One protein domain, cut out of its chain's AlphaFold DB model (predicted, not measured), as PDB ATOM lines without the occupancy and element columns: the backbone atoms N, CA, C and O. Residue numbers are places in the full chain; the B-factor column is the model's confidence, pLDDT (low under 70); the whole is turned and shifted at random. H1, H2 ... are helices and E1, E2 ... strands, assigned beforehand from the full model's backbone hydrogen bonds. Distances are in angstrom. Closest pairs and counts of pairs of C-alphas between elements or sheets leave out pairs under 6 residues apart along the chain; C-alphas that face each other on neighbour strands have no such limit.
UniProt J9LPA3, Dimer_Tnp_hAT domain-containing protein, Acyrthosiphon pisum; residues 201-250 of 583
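Overview. This is residues 201 to 250 of the 583 residues of the protein "Dimer_Tnp_hAT domain-containing protein" of Acyrthosiphon pisum (UniProt J9LPA3). A small sheet, E1 to E3, has helix H1 over one face; beyond H1 the chain swings away as a loose arm, where residues 241 to 246 stick out. The printed part has 50 residues, with E1, E2, E3, H1, E4 in that order; the sheet, E1 - E2 - E3, is antiparallel, the class mixed. It is only just compact, close to loose, with radius of gyration of the C-alphas 11.6 A, spanning 35 by 23 by 18 A.

Along the chain. E1, residues 202 to 205, begins at C-alpha (-3.236, -3.477, 23.991). E2 is residues 208 to 211, E3 214 to 216. H1, residues 222 to 235, measures 20.0 A. E4, residues 243 to 247, measures 11.0 A and ends at C-alpha (6.385, -5.245, 17.178).

Arrangement. E1, E2, E3 form a meander, each the antiparallel neighbour of the one before. N 203 and O 210, 3.0 A, and N 211 and O 214, 2.8 A, are within hydrogen-bond range. H1 is on the sheet at a height of 9.9 A; Met 216 and Met 228 are its closest C-alphas with E3, 7.1 A. Every O i to N i+4 pair in H1 is within range. E4 pairs with no named strand.

Size, cuts and confidence. The printed part has no cut. Residue 250 is under 70 in pLDDT.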
ATOM      1  N   ASP A 201      -0.838  -4.193  19.871       83.88
ATOM      2  CA  ASP A 201      -1.095  -3.144  20.844       83.88
ATOM      3  C   ASP A 201      -2.268  -3.562  21.730       83.88
ATOM      4  O   ASP A 201      -3.227  -4.191  21.256       83.88
ATOM      5  N   ILE A 202      -2.180  -3.228  23.016       84.31
ATOM      6  CA  ILE A 202      -3.236  -3.477  23.991       84.31
ATOM      7  C   ILE A 202      -3.678  -2.152  24.579       84.31
ATOM      8  O   ILE A 202      -2.912  -1.430  25.209       84.31
ATOM      9  N   TRP A 203      -4.969  -1.884  24.457       82.25
ATOM     10  CA  TRP A 203      -5.584  -0.694  25.017       82.25
ATOM     11  C   TRP A 203      -6.768  -1.072  25.899       82.25
ATOM     12  O   TRP A 203      -7.364  -2.148  25.790       82.25
ATOM     13  N   SER A 204      -7.109  -0.177  26.820       81.31
ATOM     14  CA  SER A 204      -8.236  -0.367  27.726       81.31
ATOM     15  C   SER A 204      -9.168   0.835  27.709       81.31
ATOM     16  O   SER A 204      -8.756   1.976  27.512       81.31
ATOM     17  N   SER A 205     -10.460   0.568  27.867       81.88
ATOM     18  CA  SER A 205     -11.504   1.587  27.949       81.88
ATOM     19  C   SER A 205     -12.726   1.016  28.657       81.88
ATOM     20  O   SER A 205     -13.116  -0.123  28.396       81.88
ATOM     21  N   ASN A 206     -13.351   1.797  29.544       82.75
ATOM     22  CA  ASN A 206     -14.585   1.422  30.250       82.75
ATOM     23  C   ASN A 206     -14.518   0.020  30.892       82.75
ATOM     24  O   ASN A 206     -15.407  -0.809  30.681       82.75
ATOM     25  N   ASN A 207     -13.435  -0.260  31.628       84.25
ATOM     26  CA  ASN A 207     -13.152  -1.549  32.281       84.25
ATOM     27  C   ASN A 207     -13.107  -2.753  31.321       84.25
ATOM     28  O   ASN A 207     -13.350  -3.895  31.712       84.25
ATOM     29  N   LYS A 208     -12.818  -2.511  30.042       85.19
ATOM     30  CA  LYS A 208     -12.597  -3.542  29.027       85.19
ATOM     31  C   LYS A 208     -11.199  -3.389  28.459       85.19
ATOM     32  O   LYS A 208     -10.709  -2.274  28.314       85.19
ATOM     33  N   ILE A 209     -10.593  -4.520  28.127       86.00
ATOM     34  CA  ILE A 209      -9.258  -4.600  27.545       86.00
ATOM     35  C   ILE A 209      -9.398  -5.152  26.132       86.00
ATOM     36  O   ILE A 209     -10.226  -6.035  25.882       86.00
ATOM     37  N   PHE A 210      -8.608  -4.621  25.212       85.06
ATOM     38  CA  PHE A 210      -8.627  -4.980  23.807       85.06
ATOM     39  C   PHE A 210      -7.202  -5.183  23.314       85.06
ATOM     40  O   PHE A 210      -6.337  -4.370  23.611       85.06
ATOM     41  N   MET A 211      -6.983  -6.245  22.545       82.81
ATOM     42  CA  MET A 211      -5.770  -6.457  21.766       82.81
ATOM     43  C   MET A 211      -6.095  -6.166  20.304       82.81
ATOM     44  O   MET A 211      -6.942  -6.834  19.701       82.81
ATOM     45  N   GLY A 212      -5.499  -5.109  19.753       80.94
ATOM     46  CA  GLY A 212      -5.939  -4.534  18.485       80.94
ATOM     47  C   GLY A 212      -7.444  -4.233  18.513       80.94
ATOM     48  O   GLY A 212      -7.916  -3.407  19.290       80.94
ATOM     49  N   CYS A 213      -8.219  -4.938  17.685       82.19
ATOM     50  CA  CYS A 213      -9.677  -4.784  17.609       82.19
ATOM     51  C   CYS A 213     -10.468  -5.859  18.380       82.19
ATOM     52  O   CYS A 213     -11.701  -5.872  18.317       82.19
ATOM     53  N   ARG A 214      -9.800  -6.784  19.085       85.88
ATOM     54  CA  ARG A 214     -10.452  -7.917  19.755       85.88
ATOM     55  C   ARG A 214     -10.494  -7.721  21.262       85.88
ATOM     56  O   ARG A 214      -9.494  -7.408  21.895       85.88
ATOM     57  N   ARG A 215     -11.677  -7.902  21.853       86.81
ATOM     58  CA  ARG A 215     -11.862  -7.787  23.303       86.81
ATOM     59  C   ARG A 215     -11.228  -8.983  24.006       86.81
ATOM     60  O   ARG A 215     -11.655 -10.111  23.773       86.81
ATOM     61  N   MET A 216     -10.340  -8.714  24.954       85.25
ATOM     62  CA  MET A 216      -9.837  -9.716  25.883       85.25
ATOM     63  C   MET A 216     -10.790  -9.878  27.067       85.25
ATOM     64  O   MET A 216     -11.292  -8.900  27.634       85.25
ATOM     65  N   LYS A 217     -11.095 -11.131  27.406       83.81
ATOM     66  CA  LYS A 217     -11.890 -11.485  28.584       83.81
ATOM     67  C   LYS A 217     -10.945 -11.854  29.727       83.81
ATOM     68  O   LYS A 217      -9.899 -12.442  29.493       83.81
ATOM     69  N   GLY A 218     -11.334 -11.525  30.956       83.50
ATOM     70  CA  GLY A 218     -10.517 -11.797  32.140       83.50
ATOM     71  C   GLY A 218      -9.361 -10.810  32.329       83.50
ATOM     72  O   GLY A 218      -9.391  -9.687  31.820       83.50
ATOM     73  N   SER A 219      -8.374 -11.226  33.120       83.94
ATOM     74  CA  SER A 219      -7.252 -10.385  33.543       83.94
ATOM     75  C   SER A 219      -6.256 -10.110  32.417       83.94
ATOM     76  O   SER A 219      -6.020 -10.952  31.553       83.94
ATOM     77  N   HIS A 220      -5.608  -8.945  32.468       84.38
ATOM     78  CA  HIS A 220      -4.470  -8.622  31.610       84.38
ATOM     79  C   HIS A 220      -3.212  -9.341  32.114       84.38
ATOM     80  O   HIS A 220      -2.484  -8.809  32.950       84.38
ATOM     81  N   ASN A 221      -2.989 -10.571  31.648       88.75
ATOM     82  CA  ASN A 221      -1.810 -11.377  31.966       88.75
ATOM     83  C   ASN A 221      -1.201 -11.985  30.688       88.75
ATOM     84  O   ASN A 221      -1.843 -12.055  29.645       88.75
ATOM     85  N   TYR A 222       0.050 -12.427  30.785       85.94
ATOM     86  CA  TYR A 222       0.828 -12.960  29.662       85.94
ATOM     87  C   TYR A 222       0.246 -14.234  29.012       85.94
ATOM     88  O   TYR A 222       0.548 -14.494  27.848       85.94
ATOM     89  N   ILE A 223      -0.584 -15.001  29.736       88.31
ATOM     90  CA  ILE A 223      -1.247 -16.224  29.244       88.31
ATOM     91  C   ILE A 223      -2.414 -15.845  28.332       88.31
ATOM     92  O   ILE A 223      -2.464 -16.273  27.185       88.31
ATOM     93  N   ASN A 224      -3.300 -14.968  28.807       89.50
ATOM     94  CA  ASN A 224      -4.453 -14.495  28.039       89.50
ATOM     95  C   ASN A 224      -4.019 -13.717  26.786       89.50
ATOM     96  O   ASN A 224      -4.712 -13.739  25.774       89.50
ATOM     97  N   ILE A 225      -2.866 -13.039  26.840       88.94
ATOM     98  CA  ILE A 225      -2.257 -12.405  25.661       88.94
ATOM     99  C   ILE A 225      -1.839 -13.463  24.633       88.94
ATOM    100  O   ILE A 225      -2.141 -13.300  23.455       88.94
ATOM    101  N   ALA A 226      -1.187 -14.549  25.063       86.50
ATOM    102  CA  ALA A 226      -0.784 -15.633  24.168       86.50
ATOM    103  C   ALA A 226      -2.001 -16.313  23.524       86.50
ATOM    104  O   ALA A 226      -2.053 -16.432  22.305       86.50
ATOM    105  N   GLU A 227      -3.015 -16.658  24.324       88.12
ATOM    106  CA  GLU A 227      -4.273 -17.243  23.840       88.12
ATOM    107  C   GLU A 227      -4.959 -16.332  22.809       88.12
ATOM    108  O   GLU A 227      -5.371 -16.783  21.742       88.12
ATOM    109  N   MET A 228      -5.023 -15.024  23.085       89.50
ATOM    110  CA  MET A 228      -5.587 -14.041  22.158       89.50
ATOM    111  C   MET A 228      -4.790 -13.943  20.854       89.50
ATOM    112  O   MET A 228      -5.380 -13.824  19.781       89.50
ATOM    113  N   MET A 229      -3.457 -13.976  20.927       86.25
ATOM    114  CA  MET A 229      -2.617 -13.979  19.731       86.25
ATOM    115  C   MET A 229      -2.868 -15.230  18.884       86.25
ATOM    116  O   MET A 229      -3.000 -15.092  17.672       86.25
ATOM    117  N   THR A 230      -3.002 -16.408  19.502       85.50
ATOM    118  CA  THR A 230      -3.310 -17.668  18.806       85.50
ATOM    119  C   THR A 230      -4.687 -17.625  18.142       85.50
ATOM    120  O   THR A 230      -4.808 -17.912  16.956       85.50
ATOM    121  N   ASP A 231      -5.719 -17.158  18.846       88.38
ATOM    122  CA  ASP A 231      -7.060 -16.988  18.264       88.38
ATOM    123  C   ASP A 231      -7.047 -16.033  17.051       88.38
ATOM    124  O   ASP A 231      -7.734 -16.245  16.045       88.38
ATOM    125  N   ILE A 232      -6.238 -14.969  17.105       88.81
ATOM    126  CA  ILE A 232      -6.062 -14.048  15.978       88.81
ATOM    127  C   ILE A 232      -5.330 -14.734  14.819       88.81
ATOM    128  O   ILE A 232      -5.792 -14.610  13.681       88.81
ATOM    129  N   THR A 233      -4.229 -15.455  15.062       86.25
ATOM    130  CA  THR A 233      -3.496 -16.137  13.983       86.25
ATOM    131  C   THR A 233      -4.350 -17.205  13.309       86.25
ATOM    132  O   THR A 233      -4.389 -17.252  12.081       86.25
ATOM    133  N   GLU A 234      -5.133 -17.968  14.071       89.06
ATOM    134  CA  GLU A 234      -6.089 -18.945  13.540       89.06
ATOM    135  C   GLU A 234      -7.201 -18.283  12.716       89.06
ATOM    136  O   GLU A 234      -7.483 -18.717  11.595       89.06
ATOM    137  N   THR A 235      -7.789 -17.183  13.213       89.12
ATOM    138  CA  THR A 235      -8.858 -16.451  12.505       89.12
ATOM    139  C   THR A 235      -8.429 -16.037  11.093       89.12
ATOM    140  O   THR A 235      -9.234 -16.096  10.163       89.12
ATOM    141  N   TYR A 236      -7.180 -15.592  10.937       89.88
ATOM    142  CA  TYR A 236      -6.642 -15.093   9.666       89.88
ATOM    143  C   TYR A 236      -5.758 -16.115   8.936       89.88
ATOM    144  O   TYR A 236      -5.114 -15.758   7.950       89.88
ATOM    145  N   LYS A 237      -5.723 -17.372   9.409       89.19
ATOM    146  CA  LYS A 237      -4.872 -18.461   8.895       89.19
ATOM    147  C   LYS A 237      -3.420 -18.020   8.679       89.19
ATOM    148  O   LYS A 237      -2.813 -18.299   7.643       89.19
ATOM    149  N   LEU A 238      -2.892 -17.276   9.645       86.25
ATOM    150  CA  LEU A 238      -1.540 -16.748   9.599       86.25
ATOM    151  C   LEU A 238      -0.557 -17.862   9.955       86.25
ATOM    152  O   LEU A 238      -0.495 -18.302  11.099       86.25
ATOM    153  N   ASP A 239       0.218 -18.296   8.967       83.19
ATOM    154  CA  ASP A 239       1.300 -19.252   9.179       83.19
ATOM    155  C   ASP A 239       2.430 -18.595   9.983       83.19
ATOM    156  O   ASP A 239       3.026 -17.601   9.555       83.19
ATOM    157  N   HIS A 240       2.730 -19.166  11.150       78.25
ATOM    158  CA  HIS A 240       3.791 -18.696  12.033       78.25
ATOM    159  C   HIS A 240       5.167 -18.694  11.356       78.25
ATOM    160  O   HIS A 240       5.981 -17.836  11.685       78.25
ATOM    161  N   SER A 241       5.418 -19.580  10.386       80.12
ATOM    162  CA  SER A 241       6.690 -19.630   9.650       80.12
ATOM    163  C   SER A 241       6.939 -18.388   8.782       80.12
ATOM    164  O   SER A 241       8.084 -18.044   8.494       80.12
ATOM    165  N   LYS A 242       5.870 -17.678   8.396       83.19
ATOM    166  CA  LYS A 242       5.931 -16.453   7.585       83.19
ATOM    167  C   LYS A 242       6.131 -15.194   8.423       83.19
ATOM    168  O   LYS A 242       6.457 -14.138   7.875       83.19
ATOM    169  N   ILE A 243       5.890 -15.263   9.733       81.06
ATOM    170  CA  ILE A 243       6.030 -14.115  10.629       81.06
ATOM    171  C   ILE A 243       7.515 -13.903  10.901       81.06
ATOM    172  O   ILE A 243       8.162 -14.701  11.562       81.06
ATOM    173  N   THR A 244       8.048 -12.795  10.398       77.38
ATOM    174  CA  THR A 244       9.450 -12.423  10.627       77.38
ATOM    175  C   THR A 244       9.634 -11.695  11.955       77.38
ATOM    176  O   THR A 244      10.621 -11.915  12.645       77.38
ATOM    177  N   HIS A 245       8.700 -10.801  12.298       73.56
ATOM    178  CA  HIS A 245       8.780  -9.938  13.474       73.56
ATOM    179  C   HIS A 245       7.378  -9.597  13.989       73.56
ATOM    180  O   HIS A 245       6.441  -9.408  13.203       73.56
ATOM    181  N   THR A 246       7.272  -9.436  15.307       75.31
ATOM    182  CA  THR A 246       6.102  -8.868  15.981       75.31
ATOM    183  C   THR A 246       6.552  -7.671  16.803       75.31
ATOM    184  O   THR A 246       7.361  -7.813  17.714       75.31
ATOM    185  N   VAL A 247       6.053  -6.484  16.468       77.19
ATOM    186  CA  VAL A 247       6.385  -5.245  17.178       77.19
ATOM    187  C   VAL A 247       5.325  -4.980  18.240       77.19
ATOM    188  O   VAL A 247       4.141  -4.871  17.914       77.19
ATOM    189  N   THR A 248       5.747  -4.850  19.494       77.75
ATOM    190  CA  THR A 248       4.882  -4.502  20.631       77.75
ATOM    191  C   THR A 248       5.471  -3.345  21.422       77.75
ATOM    192  O   THR A 248       6.624  -2.955  21.216       77.75
ATOM    193  N   ASP A 249       4.694  -2.798  22.353       73.25
ATOM    194  CA  ASP A 249       5.269  -1.970  23.404       73.25
ATOM    195  C   ASP A 249       6.119  -2.824  24.370       73.25
ATOM    196  O   ASP A 249       6.141  -4.058  24.313       73.25
ATOM    197  N   ASN A 250       6.850  -2.160  25.264       69.50
ATOM    198  CA  ASN A 250       7.670  -2.827  26.276       69.50
ATOM    199  C   ASN A 250       6.866  -3.153  27.552       69.50
ATOM    200  O   ASN A 250       7.414  -3.127  28.658       69.50
TER     201      ASN A 250